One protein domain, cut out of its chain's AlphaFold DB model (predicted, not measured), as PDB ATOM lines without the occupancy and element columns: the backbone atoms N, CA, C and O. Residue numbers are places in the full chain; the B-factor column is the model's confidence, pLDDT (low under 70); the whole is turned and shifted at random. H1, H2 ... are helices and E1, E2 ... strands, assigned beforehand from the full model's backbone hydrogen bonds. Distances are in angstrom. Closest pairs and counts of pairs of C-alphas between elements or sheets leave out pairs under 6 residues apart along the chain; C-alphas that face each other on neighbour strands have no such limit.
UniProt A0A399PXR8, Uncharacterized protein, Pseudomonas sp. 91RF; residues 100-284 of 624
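What this domain is: This is residues 100 to 284 of the 624 residues of an uncharacterized protein of Pseudomonas sp. 91RF (UniProt A0A399PXR8). The domain is a rod of two lobes set end to end: a small strand sandwich, with the sheet E1 E7 E6 E3 face to face with the sheet E2 E5 E4, and a strongly twisted sheet E8 E12 E9 E10 E11 with H1 over one face. E7 runs on into E8 from one lobe to the other, and H2 lies near the middle of the rod's length. The 185 printed residues include twelve named strands and two named helices, in the order E1 to E8, H1, H2, E9 to E12; the class is mixed, helices and strands, with under half of the residues in named elements. The four-strand and five-strand sheets are mixed, and the three-strand sheet is antiparallel. The whole is loose, with a radius of gyration of the C-alphas of 20.0 A and spans of 68 by 29 by 23 A.

How they stand to each other: E1, residues 108 to 110, is parallel to E7, residues 180 to 187, with N 108 and O 184 2.8 A apart. E7 forms a hairpin with E6, residues 167 to 174 (N 171 to O 183, 2.9 A), and E6 is antiparallel to E3, residues 145 to 148 (N 147 to O 172, 2.9 A). E5, residues 160 to 163, is antiparallel to E2, residues 132 to 134 (N 133 to O 161, 3.2 A), and forms a hairpin with E4, residues 153 to 155 (N 154 to O 162, 3.0 A). The facing parts of this sandwich are 7.6 A centre to centre; the closest C-alphas of E4 and E6 are those of Ala 153 and Ala 169, 5.9 A apart. E8, residues 190 to 196, is antiparallel to E12, residues 273 to 279 (N 194 to O 276, 2.9 A). E12 is parallel to E9, residues 244 to 246 (N 246 to O 273, 2.8 A). E9, E10, residues 253 to 256, and E11, residues 262 to 264, form a meander, each strand the antiparallel neighbour of the one before (N 245 to O 255, 2.9 A; N 254 to O 263, 2.9 A). H1, residues 204 to 214, makes two layers with this sheet, at a height of 9.2 A; its closest C-alphas with E12 are Tyr 207 and Gly 274, 6.0 A. H2, residues 221 to 230, is on no sheet. Every O i to N i+4 pair is within hydrogen-bond range in H1 and H2.

Where its parts are: E1 begins at C-alpha 108 (36.572, 15.544, 16.415), and E12 ends at C-alpha 279 (24.164, 18.622, 31.238). E6 is 23.3 A long, E7 22.8 A, E12 20.2 A, E8 19.5 A and H1 15.5 A.

The domain as a whole: The C-alphas farthest apart, Arg 177 and Ser 269, are 68.5 A apart. The printed part has no cut; the links E1 to E2 and H2 to E9 are long. Mean pLDDT of the printed part is 78.5, and 24 residues are under 70, among them residues 281 to 284.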
ATOM      1  N   PRO A 100      55.014   7.905   7.268       75.75
ATOM      2  CA  PRO A 100      54.887   8.196   8.695       75.75
ATOM      3  C   PRO A 100      53.481   7.857   9.206       75.75
ATOM      4  O   PRO A 100      52.517   7.879   8.441       75.75
ATOM      5  N   LEU A 101      53.360   7.556  10.503       80.62
ATOM      6  CA  LEU A 101      52.061   7.385  11.153       80.62
ATOM      7  C   LEU A 101      51.248   8.678  11.007       80.62
ATOM      8  O   LEU A 101      51.720   9.757  11.363       80.62
ATOM      9  N   THR A 102      50.028   8.565  10.495       74.38
ATOM     10  CA  THR A 102      49.119   9.684  10.236       74.38
ATOM     11  C   THR A 102      47.684   9.319  10.598       74.38
ATOM     12  O   THR A 102      47.258   8.173  10.474       74.38
ATOM     13  N   ILE A 103      46.929  10.315  11.048       76.62
ATOM     14  CA  ILE A 103      45.484  10.264  11.302       76.62
ATOM     15  C   ILE A 103      44.939  11.690  11.141       76.62
ATOM     16  O   ILE A 103      45.712  12.637  11.293       76.62
ATOM     17  N   ASP A 104      43.651  11.887  10.834       74.12
ATOM     18  CA  ASP A 104      43.086  13.247  10.817       74.12
ATOM     19  C   ASP A 104      43.189  13.878  12.218       74.12
ATOM     20  O   ASP A 104      42.565  13.410  13.176       74.12
ATOM     21  N   GLN A 105      43.992  14.942  12.327       85.19
ATOM     22  CA  GLN A 105      44.267  15.654  13.576       85.19
ATOM     23  C   GLN A 105      43.324  16.835  13.839       85.19
ATOM     24  O   GLN A 105      43.435  17.489  14.880       85.19
ATOM     25  N   ARG A 106      42.386  17.133  12.929       78.81
ATOM     26  CA  ARG A 106      41.357  18.156  13.173       78.81
ATOM     27  C   ARG A 106      40.522  17.774  14.398       78.81
ATOM     28  O   ARG A 106      40.285  16.587  14.604       78.81
ATOM     29  N   PRO A 107      40.014  18.725  15.200       75.38
ATOM     30  CA  PRO A 107      39.154  18.386  16.329       75.38
ATOM     31  C   PRO A 107      37.954  17.527  15.901       75.38
ATOM     32  O   PRO A 107      37.218  17.902  14.990       75.38
ATOM     33  N   MET A 108      37.769  16.375  16.544       83.56
ATOM     34  CA  MET A 108      36.572  15.544  16.415       83.56
ATOM     35  C   MET A 108      35.452  16.186  17.226       83.56
ATOM     36  O   MET A 108      35.645  16.476  18.405       83.56
ATOM     37  N   ARG A 109      34.300  16.443  16.607       76.75
ATOM     38  CA  ARG A 109      33.162  17.084  17.272       76.75
ATOM     39  C   ARG A 109      32.035  16.078  17.422       76.75
ATOM     40  O   ARG A 109      31.474  15.644  16.427       76.75
ATOM     41  N   LEU A 110      31.729  15.740  18.668       77.75
ATOM     42  CA  LEU A 110      30.640  14.848  19.041       77.75
ATOM     43  C   LEU A 110      29.569  15.682  19.754       77.75
ATOM     44  O   LEU A 110      29.619  15.873  20.967       77.75
ATOM     45  N   ASP A 111      28.650  16.256  18.982       74.44
ATOM     46  CA  ASP A 111      27.583  17.146  19.456       74.44
ATOM     47  C   ASP A 111      26.190  16.494  19.444       74.44
ATOM     48  O   ASP A 111      25.180  17.152  19.713       74.44
ATOM     49  N   GLY A 112      26.134  15.188  19.181       68.12
ATOM     50  CA  GLY A 112      24.927  14.384  19.271       68.12
ATOM     51  C   GLY A 112      24.353  14.328  20.683       68.12
ATOM     52  O   GLY A 112      25.078  14.262  21.673       68.12
ATOM     53  N   VAL A 113      23.023  14.304  20.782       79.31
ATOM     54  CA  VAL A 113      22.342  14.137  22.071       79.31
ATOM     55  C   VAL A 113      22.555  12.714  22.575       79.31
ATOM     56  O   VAL A 113      22.237  11.760  21.869       79.31
ATOM     57  N   MET A 114      23.033  12.573  23.811       87.44
ATOM     58  CA  MET A 114      23.133  11.295  24.516       87.44
ATOM     59  C   MET A 114      22.637  11.450  25.947       87.44
ATOM     60  O   MET A 114      22.911  12.458  26.585       87.44
ATOM     61  N   VAL A 115      21.934  10.452  26.480       85.31
ATOM     62  CA  VAL A 115      21.601  10.393  27.910       85.31
ATOM     63  C   VAL A 115      22.484   9.342  28.546       85.31
ATOM     64  O   VAL A 115      22.627   8.262  27.995       85.31
ATOM     65  N   ARG A 116      23.091   9.636  29.693       84.31
ATOM     66  CA  ARG A 116      23.839   8.663  30.490       84.31
ATOM     67  C   ARG A 116      23.484   8.861  31.950       84.31
ATOM     68  O   ARG A 116      23.783   9.893  32.540       84.31
ATOM     69  N   SER A 117      22.826   7.871  32.533       83.94
ATOM     70  CA  SER A 117      22.491   7.862  33.950       83.94
ATOM     71  C   SER A 117      22.456   6.435  34.477       83.94
ATOM     72  O   SER A 117      22.274   5.490  33.715       83.94
ATOM     73  N   TYR A 118      22.592   6.289  35.791       78.31
ATOM     74  CA  TYR A 118      22.447   5.006  36.477       78.31
ATOM     75  C   TYR A 118      21.011   4.458  36.400       78.31
ATOM     76  O   TYR A 118      20.810   3.263  36.574       78.31
ATOM     77  N   VAL A 119      20.021   5.319  36.130       80.94
ATOM     78  CA  VAL A 119      18.621   4.919  35.893       80.94
ATOM     79  C   VAL A 119      18.308   4.664  34.418       80.94
ATOM     80  O   VAL A 119      17.163   4.375  34.077       80.94
ATOM     81  N   SER A 120      19.274   4.831  33.513       82.88
ATOM     82  CA  SER A 120      19.084   4.454  32.113       82.88
ATOM     83  C   SER A 120      19.121   2.929  31.989       82.88
ATOM     84  O   SER A 120      19.915   2.273  32.656       82.88
ATOM     85  N   GLY A 121      18.266   2.368  31.135       76.44
ATOM     86  CA  GLY A 121      18.210   0.933  30.865       76.44
ATOM     87  C   GLY A 121      19.474   0.402  30.181       76.44
ATOM     88  O   GLY A 121      20.474   1.104  30.010       76.44
ATOM     89  N   ALA A 122      19.432  -0.853  29.738       81.19
ATOM     90  CA  ALA A 122      20.549  -1.445  29.010       81.19
ATOM     91  C   ALA A 122      20.703  -0.814  27.617       81.19
ATOM     92  O   ALA A 122      19.716  -0.629  26.900       81.19
ATOM     93  N   LEU A 123      21.946  -0.526  27.223       78.56
ATOM     94  CA  LEU A 123      22.252  -0.151  25.845       78.56
ATOM     95  C   LEU A 123      21.992  -1.338  24.911       78.56
ATOM     96  O   LEU A 123      22.320  -2.476  25.241       78.56
ATOM     97  N   ASN A 124      21.444  -1.069  23.731       75.06
ATOM     98  CA  ASN A 124      21.119  -2.090  22.728       75.06
ATOM     99  C   ASN A 124      22.206  -2.264  21.646       75.06
ATOM    100  O   ASN A 124      22.032  -3.052  20.720       75.06
ATOM    101  N   GLY A 125      23.311  -1.517  21.747       72.38
ATOM    102  CA  GLY A 125      24.421  -1.538  20.788       72.38
ATOM    103  C   GLY A 125      24.281  -0.568  19.607       72.38
ATOM    104  O   GLY A 125      25.214  -0.455  18.815       72.38
ATOM    105  N   VAL A 126      23.166   0.163  19.490       65.88
ATOM    106  CA  VAL A 126      22.975   1.196  18.463       65.88
ATOM    107  C   VAL A 126      23.501   2.540  18.964       65.88
ATOM    108  O   VAL A 126      23.065   3.057  19.993       65.88
ATOM    109  N   ASP A 127      24.407   3.149  18.203       71.25
ATOM    110  CA  ASP A 127      25.031   4.419  18.578       71.25
ATOM    111  C   ASP A 127      24.075   5.609  18.487       71.25
ATOM    112  O   ASP A 127      23.250   5.705  17.570       71.25
ATOM    113  N   ALA A 128      24.244   6.572  19.393       70.31
ATOM    114  CA  ALA A 128      23.584   7.868  19.308       70.31
ATOM    115  C   ALA A 128      24.144   8.677  18.125       70.31
ATOM    116  O   ALA A 128      25.359   8.805  17.954       70.31
ATOM    117  N   ILE A 129      23.247   9.235  17.306       69.38
ATOM    118  CA  ILE A 129      23.616  10.015  16.117       69.38
ATOM    119  C   ILE A 129      24.429  11.234  16.560       69.38
ATOM    120  O   ILE A 129      23.962  12.009  17.389       69.38
ATOM    121  N   GLY A 130      25.634  11.389  16.009       64.88
ATOM    122  CA  GLY A 130      26.536  12.499  16.328       64.88
ATOM    123  C   GLY A 130      27.287  12.371  17.661       64.88
ATOM    124  O   GLY A 130      28.021  13.285  18.013       64.88
ATOM    125  N   ASN A 131      27.138  11.270  18.415       83.94
ATOM    126  CA  ASN A 131      27.897  11.021  19.658       83.94
ATOM    127  C   ASN A 131      29.036   9.992  19.473       83.94
ATOM    128  O   ASN A 131      29.737   9.647  20.428       83.94
ATOM    129  N   THR A 132      29.217   9.482  18.253       70.75
ATOM    130  CA  THR A 132      30.295   8.553  17.888       70.75
ATOM    131  C   THR A 132      30.871   8.894  16.518       70.75
ATOM    132  O   THR A 132      30.116   9.249  15.615       70.75
ATOM    133  N   GLU A 133      32.177   8.714  16.335       75.62
ATOM    134  CA  GLU A 133      32.876   8.862  15.049       75.62
ATOM    135  C   GLU A 133      34.042   7.862  14.994       75.62
ATOM    136  O   GLU A 133      34.619   7.529  16.029       75.62
ATOM    137  N   VAL A 134      34.391   7.366  13.806       74.50
ATOM    138  CA  VAL A 134      35.532   6.457  13.611       74.50
ATOM    139  C   VAL A 134      36.660   7.199  12.911       74.50
ATOM    140  O   VAL A 134      36.442   7.828  11.877       74.50
ATOM    141  N   ARG A 135      37.881   7.083  13.439       75.75
ATOM    142  CA  ARG A 135      39.099   7.518  12.746       75.75
ATOM    143  C   ARG A 135      40.152   6.433  12.773       75.75
ATOM    144  O   ARG A 135      40.577   6.000  13.839       75.75
ATOM    145  N   VAL A 136      40.612   6.066  11.585       74.44
ATOM    146  CA  VAL A 136      41.605   5.012  11.396       74.44
ATOM    147  C   VAL A 136      42.949   5.642  11.053       74.44
ATOM    148  O   VAL A 136      43.037   6.512  10.185       74.44
ATOM    149  N   ALA A 137      44.000   5.223  11.753       69.38
ATOM    150  CA  ALA A 137      45.366   5.619  11.445       69.38
ATOM    151  C   ALA A 137      45.918   4.881  10.216       69.38
ATOM    152  O   ALA A 137      45.535   3.751   9.912       69.38
ATOM    153  N   SER A 138      46.856   5.522   9.526       67.81
ATOM    154  CA  SER A 138      47.549   4.983   8.355       67.81
ATOM    155  C   SER A 138      49.041   5.319   8.397       67.81
ATOM    156  O   SER A 138      49.450   6.251   9.088       67.81
ATOM    157  N   GLY A 139      49.863   4.569   7.661       69.69
ATOM    158  CA  GLY A 139      51.320   4.675   7.763       69.69
ATOM    159  C   GLY A 139      51.852   4.206   9.124       69.69
ATOM    160  O   GLY A 139      51.131   3.646   9.938       69.69
ATOM    161  N   GLY A 140      53.135   4.414   9.387       73.12
ATOM    162  CA  GLY A 140      53.815   3.814  10.529       73.12
ATOM    163  C   GLY A 140      53.837   2.287  10.438       73.12
ATOM    164  O   GLY A 140      53.653   1.698   9.372       73.12
ATOM    165  N   HIS A 141      54.093   1.643  11.570       63.31
ATOM    166  CA  HIS A 141      54.203   0.191  11.663       63.31
ATOM    167  C   HIS A 141      52.992  -0.369  12.418       63.31
ATOM    168  O   HIS A 141      52.923  -0.224  13.636       63.31
ATOM    169  N   PRO A 142      52.020  -1.013  11.754       57.16
ATOM    170  CA  PRO A 142      50.931  -1.682  12.464       57.16
ATOM    171  C   PRO A 142      51.455  -2.825  13.370       57.16
ATOM    172  O   PRO A 142      52.591  -3.282  13.191       57.16
ATOM    173  N   PRO A 143      50.655  -3.315  14.339       62.34
ATOM    174  CA  PRO A 143      49.311  -2.849  14.701       62.34
ATOM    175  C   PRO A 143      49.312  -1.489  15.418       62.34
ATOM    176  O   PRO A 143      50.303  -1.100  16.032       62.34
ATOM    177  N   TYR A 144      48.180  -0.782  15.357       74.69
ATOM    178  CA  TYR A 144      47.979   0.481  16.072       74.69
ATOM    179  C   TYR A 144      47.256   0.256  17.400       74.69
ATOM    180  O   TYR A 144      46.366  -0.585  17.500       74.69
ATOM    181  N   THR A 145      47.606   1.053  18.405       76.25
ATOM    182  CA  THR A 145      46.903   1.113  19.691       76.25
ATOM    183  C   THR A 145      46.275   2.488  19.860       76.25
ATOM    184  O   THR A 145      46.979   3.495  19.772       76.25
ATOM    185  N   TYR A 146      44.972   2.530  20.137       86.06
ATOM    186  CA  TYR A 146      44.229   3.754  20.437       86.06
ATOM    187  C   TYR A 146      44.028   3.885  21.945       86.06
ATOM    188  O   TYR A 146      43.737   2.905  22.632       86.06
ATOM    189  N   ARG A 147      44.171   5.101  22.474       84.69
ATOM    190  CA  ARG A 147      43.957   5.379  23.897       84.69
ATOM    191  C   ARG A 147      43.365   6.766  24.103       84.69
ATOM    192  O   ARG A 147      43.870   7.734  23.551       84.69
ATOM    193  N   SER A 148      42.354   6.863  24.961       85.19
ATOM    194  CA  SER A 148      41.857   8.142  25.479       85.19
ATOM    195  C   SER A 148      42.593   8.534  26.761       85.19
ATOM    196  O   SER A 148      42.958   7.679  27.573       85.19
ATOM    197  N   ASN A 149      42.820   9.831  26.959       81.12
ATOM    198  CA  ASN A 149      43.448  10.357  28.172       81.12
ATOM    199  C   ASN A 149      42.502  10.453  29.383       81.12
ATOM    200  O   ASN A 149      42.978  10.654  30.500       81.12
ATOM    201  N   SER A 150      41.188  10.352  29.178       80.31
ATOM    202  CA  SER A 150      40.178  10.570  30.215       80.31
ATOM    203  C   SER A 150      38.897   9.792  29.923       80.31
ATOM    204  O   SER A 150      38.632   9.420  28.783       80.31
ATOM    205  N   ASN A 151      38.052   9.618  30.941       78.88
ATOM    206  CA  ASN A 151      36.742   8.972  30.796       78.88
ATOM    207  C   ASN A 151      35.695   9.856  30.093       78.88
ATOM    208  O   ASN A 151      34.546   9.445  29.985       78.88
ATOM    209  N   ILE A 152      36.067  11.055  29.622       80.88
ATOM    210  CA  ILE A 152      35.190  11.956  28.854       80.88
ATOM    211  C   ILE A 152      34.865  11.345  27.481       80.88
ATOM    212  O   ILE A 152      33.747  11.500  26.990       80.88
ATOM    213  N   ALA A 153      35.808  10.602  26.894       81.62
ATOM    214  CA  ALA A 153      35.627   9.845  25.660       81.62
ATOM    215  C   ALA A 153      36.251   8.452  25.797       81.62
ATOM    216  O   ALA A 153      37.322   8.314  26.389       81.62
ATOM    217  N   THR A 154      35.638   7.435  25.202       84.12
ATOM    218  CA  THR A 154      36.276   6.125  25.002       84.12
ATOM    219  C   THR A 154      36.662   5.957  23.543       84.12
ATOM    220  O   THR A 154      36.077   6.588  22.667       84.12
ATOM    221  N   VAL A 155      37.659   5.115  23.280       83.56
ATOM    222  CA  VAL A 155      38.044   4.705  21.931       83.56
ATOM    223  C   VAL A 155      38.303   3.206  21.937       83.56
ATOM    224  O   VAL A 155      38.922   2.704  22.879       83.56
ATOM    225  N   ASP A 156      37.793   2.491  20.941       75.00
ATOM    226  CA  ASP A 156      38.054   1.060  20.792       75.00
ATOM    227  C   ASP A 156      39.321   0.778  19.964       75.00
ATOM    228  O   ASP A 156      39.999   1.684  19.472       75.00
ATOM    229  N   ALA A 157      39.657  -0.503  19.806       65.25
ATOM    230  CA  ALA A 157      40.830  -0.931  19.045       65.25
ATOM    231  C   ALA A 157      40.762  -0.584  17.542       65.25
ATOM    232  O   ALA A 157      41.785  -0.638  16.861       65.25
ATOM    233  N   TYR A 158      39.583  -0.221  17.030       64.81
ATOM    234  CA  TYR A 158      39.330   0.110  15.629       64.81
ATOM    235  C   TYR A 158      39.242   1.624  15.388       64.81
ATOM    236  O   TYR A 158      39.021   2.058  14.259       64.81
ATOM    237  N   GLY A 159      39.444   2.436  16.430       61.53
ATOM    238  CA  GLY A 159      39.411   3.892  16.335       61.53
ATOM    239  C   GLY A 159      38.005   4.491  16.402       61.53
ATOM    240  O   GLY A 159      37.842   5.670  16.075       61.53
ATOM    241  N   LYS A 160      36.989   3.726  16.829       82.44
ATOM    242  CA  LYS A 160      35.656   4.263  17.122       82.44
ATOM    243  C   LYS A 160      35.686   5.008  18.447       82.44
ATOM    244  O   LYS A 160      35.856   4.402  19.503       82.44
ATOM    245  N   VAL A 161      35.481   6.318  18.394       78.62
ATOM    246  CA  VAL A 161      35.396   7.195  19.562       78.62
ATOM    247  C   VAL A 161      33.939   7.363  19.979       78.62
ATOM    248  O   VAL A 161      33.072   7.582  19.136       78.62
ATOM    249  N   THR A 162      33.665   7.286  21.282       85.25
ATOM    250  CA  THR A 162      32.331   7.489  21.864       85.25
ATOM    251  C   THR A 162      32.357   8.576  22.935       85.25
ATOM    252  O   THR A 162      33.165   8.518  23.864       85.25
ATOM    253  N   GLY A 163      31.439   9.543  22.842       80.69
ATOM    254  CA  GLY A 163      31.251  10.584  23.852       80.69
ATOM    255  C   GLY A 163      30.601  10.043  25.131       80.69
ATOM    256  O   GLY A 163      29.540   9.399  25.088       80.69
ATOM    257  N   MET A 164      31.236  10.300  26.277       82.62
ATOM    258  CA  MET A 164      30.795   9.832  27.599       82.62
ATOM    259  C   MET A 164      30.369  10.969  28.531       82.62
ATOM    260  O   MET A 164      29.528  10.761  29.403       82.62
ATOM    261  N   SER A 165      30.931  12.167  28.389       79.44
ATOM    262  CA  SER A 165      30.579  13.348  29.195       79.44
ATOM    263  C   SER A 165      30.878  14.626  28.420       79.44
ATOM    264  O   SER A 165      31.711  14.606  27.518       79.44
ATOM    265  N   ASN A 166      30.228  15.744  28.762       76.50
ATOM    266  CA  ASN A 166      30.541  17.021  28.114       76.50
ATOM    267  C   ASN A 166      31.953  17.468  28.490       76.50
ATOM    268  O   ASN A 166      32.314  17.419  29.663       76.50
ATOM    269  N   GLY A 167      32.727  17.949  27.523       76.69
ATOM    270  CA  GLY A 167      34.098  18.400  27.745       76.69
ATOM    271  C   GLY A 167      35.007  18.055  26.577       76.69
ATOM    272  O   GLY A 167      34.565  17.953  25.434       76.69
ATOM    273  N   SER A 168      36.293  17.877  26.864       82.00
ATOM    274  CA  SER A 168      37.287  17.514  25.858       82.00
ATOM    275  C   SER A 168      38.152  16.346  26.305       82.00
ATOM    276  O   SER A 168      38.582  16.311  27.458       82.00
ATOM    277  N   ALA A 169      38.473  15.450  25.378       78.12
ATOM    278  CA  ALA A 169      39.440  14.373  25.563       78.12
ATOM    279  C   ALA A 169      40.511  14.427  24.465       78.12
ATOM    280  O   ALA A 169      40.302  15.018  23.406       78.12
ATOM    281  N   THR A 170      41.650  13.789  24.703       84.50
ATOM    282  CA  THR A 170      42.696  13.596  23.692       84.50
ATOM    283  C   THR A 170      42.809  12.111  23.397       84.50
ATOM    284  O   THR A 170      42.962  11.312  24.324       84.50
ATOM    285  N   ILE A 171      42.734  11.757  22.114       87.62
ATOM    286  CA  ILE A 171      42.990  10.400  21.638       87.62
ATOM    287  C   ILE A 171      44.420  10.333  21.118       87.62
ATOM    288  O   ILE A 171      44.800  11.095  20.228       87.62
ATOM    289  N   THR A 172      45.191   9.399  21.663       85.44
ATOM    290  CA  THR A 172      46.550   9.076  21.233       85.44
ATOM    291  C   THR A 172      46.522   7.769  20.451       85.44
ATOM    292  O   THR A 172      46.006   6.762  20.943       85.44
ATOM    293  N   VAL A 173      47.112   7.772  19.257       84.81
ATOM    294  CA  VAL A 173      47.352   6.567  18.457       84.81
ATOM    295  C   VAL A 173      48.841   6.272  18.435       84.81
ATOM    296  O   VAL A 173      49.640   7.167  18.165       84.81
ATOM    297  N   THR A 174      49.212   5.032  18.749       80.06
ATOM    298  CA  THR A 174      50.607   4.568  18.791       80.06
ATOM    299  C   THR A 174      50.802   3.395  17.837       80.06
ATOM    300  O   THR A 174      49.999   2.464  17.860       80.06
ATOM    301  N   ASP A 175      51.848   3.431  17.013       77.88
ATOM    302  CA  ASP A 175      52.248   2.299  16.167       77.88
ATOM    303  C   ASP A 175      53.106   1.276  16.947       77.88
ATOM    304  O   ASP A 175      53.534   1.526  18.076       77.88
ATOM    305  N   SER A 176      53.376   0.110  16.362       75.69
ATOM    306  CA  SER A 176      54.121  -0.979  17.015       75.69
ATOM    307  C   SER A 176      55.587  -0.651  17.314       75.69
ATOM    308  O   SER A 176      56.225  -1.347  18.104       75.69
ATOM    309  N   ARG A 177      56.126   0.428  16.734       76.00
ATOM    310  CA  ARG A 177      57.485   0.929  16.983       76.00
ATOM    311  C   ARG A 177      57.507   2.169  17.877       76.00
ATOM    312  O   ARG A 177      58.578   2.725  18.113       76.00
ATOM    313  N   GLY A 178      56.356   2.568  18.418       78.00
ATOM    314  CA  GLY A 178      56.222   3.650  19.385       78.00
ATOM    315  C   GLY A 178      56.044   5.045  18.785       78.00
ATOM    316  O   GLY A 178      56.041   6.010  19.551       78.00
ATOM    317  N   ALA A 179      55.874   5.187  17.465       79.94
ATOM    318  CA  ALA A 179      55.497   6.467  16.863       79.94
ATOM    319  C   ALA A 179      54.086   6.862  17.320       79.94
ATOM    320  O   ALA A 179      53.220   5.998  17.452       79.94
ATOM    321  N   ARG A 180      53.849   8.157  17.573       90.62
ATOM    322  CA  ARG A 180      52.586   8.659  18.134       90.62
ATOM    323  C   ARG A 180      52.010   9.816  17.335       90.62
ATOM    324  O   ARG A 180      52.745  10.710  16.926       90.62
ATOM    325  N   VAL A 181      50.688   9.820  17.205       81.75
ATOM    326  CA  VAL A 181      49.891  10.950  16.714       81.75
ATOM    327  C   VAL A 181      48.685  11.154  17.624       81.75
ATOM    328  O   VAL A 181      48.159  10.197  18.191       81.75
ATOM    329  N   GLU A 182      48.252  12.403  17.781       88.62
ATOM    330  CA  GLU A 182      47.169  12.770  18.697       88.62
ATOM    331  C   GLU A 182      46.159  13.700  18.032       88.62
ATOM    332  O   GLU A 182      46.511  14.481  17.140       88.62
ATOM    333  N   TYR A 183      44.911  13.630  18.495       79.38
ATOM    334  CA  TYR A 183      43.852  14.569  18.137       79.38
ATOM    335  C   TYR A 183      42.900  14.820  19.312       79.38
ATOM    336  O   TYR A 183      42.759  13.999  20.222       79.38
ATOM    337  N   ILE A 184      42.257  15.989  19.299       76.00
ATOM    338  CA  ILE A 184      41.308  16.415  20.336       76.00
ATOM    339  C   ILE A 184      39.893  15.992  19.942       76.00
ATOM    340  O   ILE A 184      39.501  16.123  18.784       76.00
ATOM    341  N   VAL A 185      39.117  15.548  20.925       77.94
ATOM    342  CA  VAL A 185      37.683  15.272  20.825       77.94
ATOM    343  C   VAL A 185      36.947  16.282  21.696       77.94
ATOM    344  O   VAL A 185      37.285  16.446  22.865       77.94
ATOM    345  N   LEU A 186      35.962  16.970  21.127       76.12
ATOM    346  CA  LEU A 186      35.095  17.942  21.789       76.12
ATOM    347  C   LEU A 186      33.689  17.349  21.867       76.12
ATOM    348  O   LEU A 186      33.107  17.041  20.828       76.12
ATOM    349  N   ILE A 187      33.160  17.187  23.079       81.56
ATOM    350  CA  ILE A 187      31.868  16.541  23.330       81.56
ATOM    351  C   ILE A 187      30.904  17.525  23.983       81.56
ATOM    352  O   ILE A 187      31.233  18.164  24.988       81.56
ATOM    353  N   SER A 188      29.701  17.611  23.427       74.31
ATOM    354  CA  SER A 188      28.580  18.386  23.962       74.31
ATOM    355  C   SER A 188      27.280  17.582  23.900       74.31
ATOM    356  O   SER A 188      27.216  16.557  23.231       74.31
ATOM    357  N   ASN A 189      26.227  18.068  24.561       79.44
ATOM    358  CA  ASN A 189      24.886  17.473  24.555       79.44
ATOM    359  C   ASN A 189      24.793  16.062  25.166       79.44
ATOM    360  O   ASN A 189      23.870  15.304  24.861       79.44
ATOM    361  N   VAL A 190      25.688  15.735  26.105       82.25
ATOM    362  CA  VAL A 190      25.522  14.568  26.982       82.25
ATOM    363  C   VAL A 190      24.721  14.978  28.214       82.25
ATOM    364  O   VAL A 190      25.078  15.926  28.911       82.25
ATOM    365  N   PHE A 191      23.640  14.268  28.508       84.12
ATOM    366  CA  PHE A 191      22.724  14.576  29.596       84.12
ATOM    367  C   PHE A 191      22.766  13.503  30.675       84.12
ATOM    368  O   PHE A 191      22.651  12.312  30.394       84.12
ATOM    369  N   GLY A 192      22.878  13.940  31.922       82.50
ATOM    370  CA  GLY A 192      22.513  13.137  33.073       82.50
ATOM    371  C   GLY A 192      21.005  13.188  33.285       82.50
ATOM    372  O   GLY A 192      20.320  14.103  32.823       82.50
ATOM    373  N   LEU A 193      20.488  12.207  34.016       83.69
ATOM    374  CA  LEU A 193      19.087  12.151  34.418       83.69
ATOM    375  C   LEU A 193      18.996  11.922  35.920       83.69
ATOM    376  O   LEU A 193      19.662  11.031  36.449       83.69
ATOM    377  N   TRP A 194      18.133  12.696  36.568       82.06
ATOM    378  CA  TRP A 194      17.728  12.524  37.952       82.06
ATOM    379  C   TRP A 194      16.235  12.205  38.053       82.06
ATOM    380  O   TRP A 194      15.419  12.804  37.346       82.06
ATOM    381  N   VAL A 195      15.877  11.295  38.961       85.44
ATOM    382  CA  VAL A 195      14.482  11.026  39.335       85.44
ATOM    383  C   VAL A 195      14.207  11.730  40.662       85.44
ATOM    384  O   VAL A 195      14.791  11.399  41.692       85.44
ATOM    385  N   TYR A 196      13.341  12.737  40.650       77.69
ATOM    386  CA  TYR A 196      13.001  13.519  41.832       77.69
ATOM    387  C   TYR A 196      12.067  12.743  42.755       77.69
ATOM    388  O   TYR A 196      10.899  12.533  42.423       77.69
ATOM    389  N   HIS A 197      12.573  12.389  43.936       71.81
ATOM    390  CA  HIS A 197      11.828  11.679  44.978       71.81
ATOM    391  C   HIS A 197      11.760  12.425  46.324       71.81
ATOM    392  O   HIS A 197      10.954  12.077  47.185       71.81
ATOM    393  N   THR A 198      12.576  13.460  46.540       58.66
ATOM    394  CA  THR A 198      12.602  14.210  47.807       58.66
ATOM    395  C   THR A 198      11.396  15.148  47.906       58.66
ATOM    396  O   THR A 198      11.271  16.064  47.102       58.66
ATOM    397  N   GLY A 199      10.514  14.940  48.892       61.16
ATOM    398  CA  GLY A 199       9.243  15.680  49.018       61.16
ATOM    399  C   GLY A 199       8.066  15.063  48.243       61.16
ATOM    400  O   GLY A 199       7.088  15.756  47.963       61.16
ATOM    401  N   TYR A 200       8.179  13.781  47.884       65.88
ATOM    402  CA  TYR A 200       7.199  13.013  47.116       65.88
ATOM    403  C   TYR A 200       5.885  12.727  47.870       65.88
ATOM    404  O   TYR A 200       5.907  12.575  49.093       65.88
ATOM    405  N   PRO A 201       4.767  12.531  47.141       70.69
ATOM    406  CA  PRO A 201       4.606  12.739  45.695       70.69
ATOM    407  C   PRO A 201       4.309  14.161  45.223       70.69
ATOM    408  O   PRO A 201       3.645  14.950  45.896       70.69
ATOM    409  N   PHE A 202       4.787  14.473  44.010       78.25
ATOM    410  CA  PHE A 202       4.587  15.769  43.368       78.25
ATOM    411  C   PHE A 202       3.309  15.773  42.531       78.25
ATOM    412  O   PHE A 202       3.111  14.911  41.672       78.25
ATOM    413  N   THR A 203       2.488  16.810  42.706       84.81
ATOM    414  CA  THR A 203       1.563  17.228  41.645       84.81
ATOM    415  C   THR A 203       2.359  17.791  40.469       84.81
ATOM    416  O   THR A 203       3.498  18.237  40.646       84.81
ATOM    417  N   TYR A 204       1.766  17.825  39.274       79.75
ATOM    418  CA  TYR A 204       2.456  18.315  38.077       79.75
ATOM    419  C   TYR A 204       2.995  19.749  38.254       79.75
ATOM    420  O   TYR A 204       4.132  20.044  37.891       79.75
ATOM    421  N   ALA A 205       2.230  20.626  38.917       76.38
ATOM    422  CA  ALA A 205       2.653  21.994  39.221       76.38
ATOM    423  C   ALA A 205       3.883  22.063  40.147       76.38
ATOM    424  O   ALA A 205       4.788  22.866  39.913       76.38
ATOM    425  N   LYS A 206       3.952  21.211  41.182       79.94
ATOM    426  CA  LYS A 206       5.124  21.161  42.073       79.94
ATOM    427  C   LYS A 206       6.348  20.577  41.363       79.94
ATOM    428  O   LYS A 206       7.455  21.053  41.593       79.94
ATOM    429  N   TYR A 207       6.145  19.588  40.494       82.38
ATOM    430  CA  TYR A 207       7.199  19.039  39.644       82.38
ATOM    431  C   TYR A 207       7.811  20.118  38.738       82.38
ATOM    432  O   TYR A 207       9.025  20.304  38.767       82.38
ATOM    433  N   LEU A 208       6.988  20.883  38.008       78.62
ATOM    434  CA  LEU A 208       7.473  21.971  37.150       78.62
ATOM    435  C   LEU A 208       8.198  23.063  37.944       78.62
ATOM    436  O   LEU A 208       9.241  23.553  37.513       78.62
ATOM    437  N   ALA A 209       7.677  23.436  39.117       74.50
ATOM    438  CA  ALA A 209       8.335  24.408  39.986       74.50
ATOM    439  C   ALA A 209       9.727  23.926  40.429       74.50
ATOM    440  O   ALA A 209      10.686  24.696  40.382       74.50
ATOM    441  N   HIS A 210       9.852  22.649  40.802       74.31
ATOM    442  CA  HIS A 210      11.129  22.054  41.187       74.31
ATOM    443  C   HIS A 210      12.101  21.951  40.003       74.31
ATOM    444  O   HIS A 210      13.257  22.348  40.124       74.31
ATOM    445  N   GLN A 211      11.630  21.495  38.841       74.31
ATOM    446  CA  GLN A 211      12.431  21.407  37.619       74.31
ATOM    447  C   GLN A 211      13.014  22.771  37.217       74.31
ATOM    448  O   GLN A 211      14.216  22.879  36.972       74.31
ATOM    449  N   ASN A 212      12.188  23.823  37.239       71.81
ATOM    450  CA  ASN A 212      12.619  25.192  36.951       71.81
ATOM    451  C   ASN A 212      13.618  25.719  37.989       71.81
ATOM    452  O   ASN A 212      14.584  26.382  37.622       71.81
ATOM    453  N   GLN A 213      13.416  25.409  39.274       69.69
ATOM    454  CA  GLN A 213      14.337  25.808  40.340       69.69
ATOM    455  C   GLN A 213      15.734  25.197  40.156       69.69
ATOM    456  O   GLN A 213      16.727  25.866  40.427       69.69
ATOM    457  N   GLN A 214      15.812  23.943  39.705       69.19
ATOM    458  CA  GLN A 214      17.081  23.245  39.471       69.19
ATOM    459  C   GLN A 214      17.714  23.581  38.110       69.19
ATOM    460  O   GLN A 214      18.859  23.215  37.859       69.19
ATOM    461  N   GLY A 215      16.985  24.260  37.214       72.38
ATOM    462  CA  GLY A 215      17.435  24.527  35.845       72.38
ATOM    463  C   GLY A 215      17.537  23.266  34.980       72.38
ATOM    464  O   GLY A 215      18.306  23.237  34.020       72.38
ATOM    465  N   TYR A 216      16.809  22.203  35.333       80.25
ATOM    466  CA  TYR A 216      16.814  20.946  34.582       80.25
ATOM    467  C   TYR A 216      15.742  20.985  33.493       80.25
ATOM    468  O   TYR A 216      14.755  21.709  33.581       80.25
ATOM    469  N   SER A 217      15.923  20.172  32.458       77.56
ATOM    470  CA  SER A 217      14.952  19.996  31.378       77.56
ATOM    471  C   SER A 217      14.040  18.796  31.630       77.56
ATOM    472  O   SER A 217      14.407  17.858  32.340       77.56
ATOM    473  N   GLY A 218      12.852  18.807  31.024       81.44
ATOM    474  CA  GLY A 218      12.011  17.616  30.892       81.44
ATOM    475  C   GLY A 218      12.522  16.683  29.793       81.44
ATOM    476  O   GLY A 218      13.544  16.942  29.158       81.44
ATOM    477  N   LEU A 219      11.791  15.600  29.537       86.75
ATOM    478  CA  LEU A 219      12.058  14.666  28.446       86.75
ATOM    479  C   LEU A 219      11.733  15.320  27.093       86.75
ATOM    480  O   LEU A 219      10.652  15.136  26.535       86.75
ATOM    481  N   THR A 220      12.670  16.096  26.560       79.25
ATOM    482  CA  THR A 220      12.523  16.732  25.245       79.25
ATOM    483  C   THR A 220      12.431  15.689  24.120       79.25
ATOM    484  O   THR A 220      12.854  14.541  24.301       79.25
ATOM    485  N   PRO A 221      11.939  16.060  22.922       76.88
ATOM    486  CA  PRO A 221      11.897  15.147  21.779       76.88
ATOM    487  C   PRO A 221      13.261  14.537  21.424       76.88
ATOM    488  O   PRO A 221      13.335  13.352  21.112       76.88
ATOM    489  N   ALA A 222      14.347  15.310  21.531       64.31
ATOM    490  CA  ALA A 222      15.697  14.823  21.248       64.31
ATOM    491  C   ALA A 222      16.184  13.808  22.297       64.31
ATOM    492  O   ALA A 222      16.753  12.776  21.944       64.31
ATOM    493  N   LEU A 223      15.898  14.058  23.581       81.25
ATOM    494  CA  LEU A 223      16.204  13.118  24.661       81.25
ATOM    495  C   LEU A 223      15.397  11.824  24.497       81.25
ATOM    496  O   LEU A 223      15.946  10.732  24.590       81.25
ATOM    497  N   ARG A 224      14.105  11.929  24.167       82.94
ATOM    498  CA  ARG A 224      13.257  10.766  23.879       82.94
ATOM    499  C   ARG A 224      13.786   9.946  22.704       82.94
ATOM    500  O   ARG A 224      13.842   8.725  22.811       82.94
ATOM    501  N   ALA A 225      14.196  10.605  21.621       72.44
ATOM    502  CA  ALA A 225      14.719   9.941  20.433       72.44
ATOM    503  C   ALA A 225      16.007   9.159  20.726       72.44
ATOM    504  O   ALA A 225      16.145   8.028  20.259       72.44
ATOM    505  N   VAL A 226      16.930   9.708  21.530       74.00
ATOM    506  CA  VAL A 226      18.136   8.950  21.897       74.00
ATOM    507  C   VAL A 226      17.828   7.800  22.852       74.00
ATOM    508  O   VAL A 226      18.374   6.713  22.672       74.00
ATOM    509  N   MET A 227      16.900   7.981  23.801       82.69
ATOM    510  CA  MET A 227      16.459   6.883  24.668       82.69
ATOM    511  C   MET A 227      15.877   5.729  23.836       82.69
ATOM    512  O   MET A 227      16.305   4.592  23.982       82.69
ATOM    513  N   GLN A 228      14.980   6.031  22.892       82.56
ATOM    514  CA  GLN A 228      14.385   5.056  21.968       82.56
ATOM    515  C   GLN A 228      15.409   4.320  21.109       82.56
ATOM    516  O   GLN A 228      15.250   3.136  20.818       82.56
ATOM    517  N   ARG A 229      16.430   5.044  20.655       83.69
ATOM    518  CA  ARG A 229      17.424   4.521  19.729       83.69
ATOM    519  C   ARG A 229      18.434   3.624  20.423       83.69
ATOM    520  O   ARG A 229      18.742   2.565  19.894       83.69
ATOM    521  N   CYS A 230      18.969   4.074  21.552       73.88
ATOM    522  CA  CYS A 230      20.163   3.486  22.153       73.88
ATOM    523  C   CYS A 230      19.855   2.499  23.277       73.88
ATOM    524  O   CYS A 230      20.750   1.757  23.675       73.88
ATOM    525  N   TYR A 231      18.625   2.482  23.795       81.12
ATOM    526  CA  TYR A 231      18.258   1.689  24.963       81.12
ATOM    527  C   TYR A 231      17.182   0.655  24.652       81.12
ATOM    528  O   TYR A 231      16.237   0.901  23.902       81.12
ATOM    529  N   THR A 232      17.296  -0.509  25.284       85.12
ATOM    530  CA  THR A 232      16.233  -1.518  25.302       85.12
ATOM    531  C   THR A 232      15.111  -1.049  26.227       85.12
ATOM    532  O   THR A 232      15.377  -0.530  27.308       85.12
ATOM    533  N   SER A 233      13.850  -1.196  25.805       83.19
ATOM    534  CA  SER A 233      12.701  -0.865  26.660       83.19
ATOM    535  C   SER A 233      12.608  -1.842  27.844       83.19
ATOM    536  O   SER A 233      12.764  -3.045  27.613       83.19
ATOM    537  N   PRO A 234      12.310  -1.385  29.075       87.31
ATOM    538  CA  PRO A 234      12.089   0.007  29.484       87.31
ATOM    539  C   PRO A 234      13.377   0.847  29.487       87.31
ATOM    540  O   PRO A 234      14.385   0.474  30.082       87.31
ATOM    541  N   TRP A 235      13.338   2.018  28.839       82.69
ATOM    542  CA  TRP A 235      14.535   2.854  28.644       82.69
ATOM    543  C   TRP A 235      15.033   3.511  29.928       82.69
ATOM    544  O   TRP A 235      16.203   3.867  30.025       82.69
ATOM    545  N   LEU A 236      14.140   3.716  30.891       87.00
ATOM    546  CA  LEU A 236      14.432   4.251  32.213       87.00
ATOM    547  C   LEU A 236      13.892   3.288  33.267       87.00
ATOM    548  O   LEU A 236      12.734   2.877  33.175       87.00
ATOM    549  N   VAL A 237      14.717   2.959  34.256       85.00
ATOM    550  CA  VAL A 237      14.411   1.963  35.284       85.00
ATOM    551  C   VAL A 237      14.811   2.492  36.662       85.00
ATOM    552  O   VAL A 237      15.937   2.927  36.885       85.00
ATOM    553  N   TRP A 238      13.864   2.452  37.595       84.19
ATOM    554  CA  TRP A 238      14.028   2.745  39.021       84.19
ATOM    555  C   TRP A 238      13.017   1.953  39.866       84.19
ATOM    556  O   TRP A 238      12.151   1.261  39.324       84.19
ATOM    557  N   GLY A 239      13.140   2.061  41.196       74.62
ATOM    558  CA  GLY A 239      12.408   1.267  42.190       74.62
ATOM    559  C   GLY A 239      10.887   1.174  41.994       74.62
ATOM    560  O   GLY A 239      10.235   2.092  41.495       74.62
ATOM    561  N   VAL A 240      10.325   0.040  42.425       67.06
ATOM    562  CA  VAL A 240       8.946  -0.389  42.118       67.06
ATOM    563  C   VAL A 240       7.864   0.196  43.024       67.06
ATOM    564  O   VAL A 240       6.694   0.150  42.656       67.06
ATOM    565  N   GLU A 241       8.218   0.754  44.186       72.19
ATOM    566  CA  GLU A 241       7.232   1.291  45.140       72.19
ATOM    567  C   GLU A 241       6.465   2.485  44.555       72.19
ATOM    568  O   GLU A 241       5.265   2.648  44.780       72.19
ATOM    569  N   HIS A 242       7.143   3.281  43.724       80.56
ATOM    570  CA  HIS A 242       6.605   4.467  43.064       80.56
ATOM    571  C   HIS A 242       7.125   4.545  41.615       80.56
ATOM    572  O   HIS A 242       8.058   5.286  41.295       80.56
ATOM    573  N   PRO A 243       6.532   3.752  40.703       87.12
ATOM    574  CA  PRO A 243       7.091   3.513  39.373       87.12
ATOM    575  C   PRO A 243       6.853   4.659  38.383       87.12
ATOM    576  O   PRO A 243       7.364   4.617  37.269       87.12
ATOM    577  N   ASN A 244       6.053   5.655  38.752       91.56
ATOM    578  CA  ASN A 244       5.555   6.676  37.842       91.56
ATOM    579  C   ASN A 244       6.308   7.992  38.028       91.56
ATOM    580  O   ASN A 244       6.409   8.488  39.151       91.56
ATOM    581  N   ALA A 245       6.766   8.601  36.933       91.12
ATOM    582  CA  ALA A 245       7.368   9.932  36.952       91.12
ATOM    583  C   ALA A 245       6.812  10.842  35.853       91.12
ATOM    584  O   ALA A 245       6.712  10.445  34.693       91.12
ATOM    585  N   TRP A 246       6.503  12.088  36.214       91.00
ATOM    586  CA  TRP A 246       6.221  13.165  35.275       91.00
ATOM    587  C   TRP A 246       7.402  13.352  34.326       91.00
ATOM    588  O   TRP A 246       8.545  13.490  34.767       91.00
ATOM    589  N   THR A 247       7.127  13.380  33.024       89.12
ATOM    590  CA  THR A 247       8.184  13.498  32.011       89.12
ATOM    591  C   THR A 247       8.582  14.946  31.757       89.12
ATOM    592  O   THR A 247       9.712  15.208  31.353       89.12
ATOM    593  N   GLY A 248       7.648  15.888  31.938       81.75
ATOM    594  CA  GLY A 248       7.829  17.292  31.563       81.75
ATOM    595  C   GLY A 248       7.861  17.538  30.052       81.75
ATOM    596  O   GLY A 248       8.099  18.667  29.640       81.75
ATOM    597  N   ALA A 249       7.614  16.515  29.225       72.81
ATOM    598  CA  ALA A 249       7.540  16.664  27.770       72.81
ATOM    599  C   ALA A 249       6.229  17.337  27.340       72.81
ATOM    600  O   ALA A 249       6.216  18.222  26.489       72.81
ATOM    601  N   VAL A 250       5.126  16.900  27.953       80.00
ATOM    602  CA  VAL A 250       3.770  17.422  27.765       80.00
ATOM    603  C   VAL A 250       3.080  17.448  29.129       80.00
ATOM    604  O   VAL A 250       3.378  16.630  30.006       80.00
ATOM    605  N   ALA A 251       2.168  18.400  29.331       78.81
ATOM    606  CA  ALA A 251       1.413  18.511  30.571       78.81
ATOM    607  C   ALA A 251       0.601  17.247  30.853       78.81
ATOM    608  O   ALA A 251      -0.262  16.884  30.062       78.81
ATOM    609  N   GLY A 252       0.875  16.596  31.982       76.62
ATOM    610  CA  GLY A 252       0.183  15.373  32.387       76.62
ATOM    611  C   GLY A 252       0.805  14.074  31.868       76.62
ATOM    612  O   GLY A 252       0.340  13.007  32.251       76.62
ATOM    613  N   GLU A 253       1.853  14.118  31.041       90.56
ATOM    614  CA  GLU A 253       2.506  12.895  30.563       90.56
ATOM    615  C   GLU A 253       3.389  12.278  31.664       90.56
ATOM    616  O   GLU A 253       4.220  12.950  32.290       90.56
ATOM    617  N   VAL A 254       3.199  10.981  31.896       89.94
ATOM    618  CA  VAL A 254       3.882  10.176  32.911       89.94
ATOM    619  C   VAL A 254       4.532   8.972  32.249       89.94
ATOM    620  O   VAL A 254       3.921   8.319  31.406       89.94
ATOM    621  N   TYR A 255       5.756   8.659  32.661       91.94
ATOM    622  CA  TYR A 255       6.455   7.431  32.303       91.94
ATOM    623  C   TYR A 255       6.407   6.435  33.466       91.94
ATOM    624  O   TYR A 255       6.658   6.808  34.616       91.94
ATOM    625  N   ASN A 256       6.109   5.172  33.163       90.75
ATOM    626  CA  ASN A 256       6.113   4.068  34.118       90.75
ATOM    627  C   ASN A 256       7.388   3.222  33.964       90.75
ATOM    628  O   ASN A 256       7.563   2.546  32.954       90.75
ATOM    629  N   SER A 257       8.245   3.227  34.985       87.81
ATOM    630  CA  SER A 257       9.554   2.558  34.999       87.81
ATOM    631  C   SER A 257       9.523   1.062  34.657       87.81
ATOM    632  O   SER A 257      10.192   0.674  33.701       87.81
ATOM    633  N   PRO A 258       8.723   0.214  35.333       87.56
ATOM    634  CA  PRO A 258       8.705  -1.219  35.048       87.56
ATOM    635  C   PRO A 258       8.199  -1.576  33.648       87.56
ATOM    636  O   PRO A 258       8.675  -2.539  33.054       87.56
ATOM    637  N   THR A 259       7.213  -0.838  33.129       84.50
ATOM    638  CA  THR A 259       6.566  -1.187  31.852       84.50
ATOM    639  C   THR A 259       7.133  -0.441  30.648       84.50
ATOM    640  O   THR A 259       6.900  -0.857  29.518       84.50
ATOM    641  N   GLY A 260       7.841   0.670  30.861       85.44
ATOM    642  CA  GLY A 260       8.314   1.552  29.792       85.44
ATOM    643  C   GLY A 260       7.209   2.369  29.114       85.44
ATOM    644  O   GLY A 260       7.471   3.062  28.131       85.44
ATOM    645  N   ASN A 261       5.972   2.287  29.614       88.50
ATOM    646  CA  ASN A 261       4.811   2.899  28.982       88.50
ATOM    647  C   ASN A 261       4.635   4.365  29.378       88.50
ATOM    648  O   ASN A 261       4.911   4.769  30.511       88.50
ATOM    649  N   PHE A 262       4.082   5.133  28.439       87.12
ATOM    650  CA  PHE A 262       3.646   6.507  28.651       87.12
ATOM    651  C   PHE A 262       2.128   6.552  28.796       87.12
ATOM    652  O   PHE A 262       1.409   5.902  28.036       87.12
ATOM    653  N   PHE A 263       1.632   7.339  29.745       85.75
ATOM    654  CA  PHE A 263       0.201   7.588  29.906       85.75
ATOM    655  C   PHE A 263      -0.057   9.005  30.418       85.75
ATOM    656  O   PHE A 263       0.846   9.678  30.917       85.75
ATOM    657  N   MET A 264      -1.302   9.461  30.282       92.44
ATOM    658  CA  MET A 264      -1.728  10.775  30.756       92.44
ATOM    659  C   MET A 264      -2.350  10.654  32.143       92.44
ATOM    660  O   MET A 264      -3.281   9.875  32.341       92.44
ATOM    661  N   ALA A 265      -1.850  11.441  33.089       81.75
ATOM    662  CA  ALA A 265      -2.381  11.552  34.439       81.75
ATOM    663  C   ALA A 265      -2.935  12.964  34.688       81.75
ATOM    664  O   ALA A 265      -2.485  13.946  34.093       81.75
ATOM    665  N   ASP A 266      -3.921  13.068  35.579       84.62
ATOM    666  CA  ASP A 266      -4.552  14.344  35.919       84.62
ATOM    667  C   ASP A 266      -3.541  15.288  36.588       84.62
ATOM    668  O   ASP A 266      -2.993  14.986  37.650       84.62
ATOM    669  N   VAL A 267      -3.297  16.445  35.972       78.25
ATOM    670  CA  VAL A 267      -2.253  17.394  36.396       78.25
ATOM    671  C   VAL A 267      -2.509  18.038  37.762       78.25
ATOM    672  O   VAL A 267      -1.565  18.526  38.391       78.25
ATOM    673  N   ASN A 268      -3.761  18.049  38.228       79.81
ATOM    674  CA  ASN A 268      -4.171  18.727  39.455       79.81
ATOM    675  C   ASN A 268      -4.180  17.783  40.662       79.81
ATOM    676  O   ASN A 268      -3.860  18.203  41.773       79.81
ATOM    677  N   SER A 269      -4.541  16.519  40.444       83.50
ATOM    678  CA  SER A 269      -4.793  15.533  41.499       83.50
ATOM    679  C   SER A 269      -3.793  14.378  41.525       83.50
ATOM    680  O   SER A 269      -3.554  13.819  42.594       83.50
ATOM    681  N   SER A 270      -3.173  14.031  40.390       84.31
ATOM    682  CA  SER A 270      -2.216  12.922  40.345       84.31
ATOM    683  C   SER A 270      -0.886  13.303  40.979       84.31
ATOM    684  O   SER A 270      -0.450  14.456  40.965       84.31
ATOM    685  N   GLN A 271      -0.228  12.293  41.528       86.81
ATOM    686  CA  GLN A 271       0.920  12.430  42.401       86.81
ATOM    687  C   GLN A 271       1.987  11.424  41.952       86.81
ATOM    688  O   GLN A 271       1.797  10.222  42.102       86.81
ATOM    689  N   ASN A 272       3.077  11.912  41.352       86.88
ATOM    690  CA  ASN A 272       4.125  11.087  40.735       86.88
ATOM    691  C   ASN A 272       5.527  11.642  41.056       86.88
ATOM    692  O   ASN A 272       5.661  12.764  41.557       86.88
ATOM    693  N   TYR A 273       6.581  10.865  40.769       90.44
ATOM    694  CA  TYR A 273       7.960  11.365  40.767       90.44
ATOM    695  C   TYR A 273       8.127  12.348  39.607       90.44
ATOM    696  O   TYR A 273       7.195  12.595  38.845       90.44
ATOM    697  N   GLY A 274       9.310  12.928  39.448       86.25
ATOM    698  CA  GLY A 274       9.610  13.768  38.293       86.25
ATOM    699  C   GLY A 274      10.922  13.388  37.632       86.25
ATOM    700  O   GLY A 274      11.873  13.040  38.321       86.25
ATOM    701  N   LEU A 275      10.986  13.483  36.308       89.44
ATOM    702  CA  LEU A 275      12.235  13.363  35.561       89.44
ATOM    703  C   LEU A 275      12.882  14.738  35.385       89.44
ATOM    704  O   LEU A 275      12.210  15.699  35.002       89.44
ATOM    705  N   GLY A 276      14.186  14.825  35.623       82.75
ATOM    706  CA  GLY A 276      14.970  16.032  35.390       82.75
ATOM    707  C   GLY A 276      16.290  15.727  34.694       82.75
ATOM    708  O   GLY A 276      17.133  15.016  35.239       82.75
ATOM    709  N   PHE A 277      16.473  16.283  33.500       85.19
ATOM    710  CA  PHE A 277      17.674  16.119  32.685       85.19
ATOM    711  C   PHE A 277      18.598  17.328  32.837       85.19
ATOM    712  O   PHE A 277      18.149  18.470  32.758       85.19
ATOM    713  N   TYR A 278      19.891  17.083  33.017       78.81
ATOM    714  CA  TYR A 278      20.910  18.119  33.204       78.81
ATOM    715  C   TYR A 278      22.130  17.826  32.333       78.81
ATOM    716  O   TYR A 278      22.360  16.678  31.964       78.81
ATOM    717  N   LEU A 279      22.928  18.840  31.995       74.75
ATOM    718  CA  LEU A 279      24.164  18.622  31.238       74.75
ATOM    719  C   LEU A 279      25.165  17.836  32.088       74.75
ATOM    720  O   LEU A 279      25.565  18.286  33.160       74.75
ATOM    721  N   TYR A 280      25.569  16.663  31.605       72.06
ATOM    722  CA  TYR A 280      26.456  15.756  32.324       72.06
ATOM    723  C   TYR A 280      27.885  16.327  32.373       72.06
ATOM    724  O   TYR A 280      28.508  16.473  31.313       72.06
ATOM    725  N   PRO A 281      28.409  16.711  33.550       69.31
ATOM    726  CA  PRO A 281      29.678  17.428  33.638       69.31
ATOM    727  C   PRO A 281      30.883  16.509  33.377       69.31
ATOM    728  O   PRO A 281      30.850  15.321  33.692       69.31
ATOM    729  N   ALA A 282      31.984  17.074  32.870       53.03
ATOM    730  CA  ALA A 282      33.295  16.425  32.918       53.03
ATOM    731  C   ALA A 282      33.749  16.323  34.379       53.03
ATOM    732  O   ALA A 282      34.086  17.332  35.000       53.03
ATOM    733  N   VAL A 283      33.769  15.121  34.954       51.12
ATOM    734  CA  VAL A 283      34.332  14.932  36.297       51.12
ATOM    735  C   VAL A 283      35.855  15.096  36.221       51.12
ATOM    736  O   VAL A 283      36.553  14.261  35.648       51.12
ATOM    737  N   ILE A 284      36.383  16.176  36.807       32.25
ATOM    738  CA  ILE A 284      37.817  16.349  37.076       32.25
ATOM    739  C   ILE A 284      38.116  15.572  38.367       32.25
ATOM    740  O   ILE A 284      37.720  16.008  39.439       32.25
TER     741      ILE A 284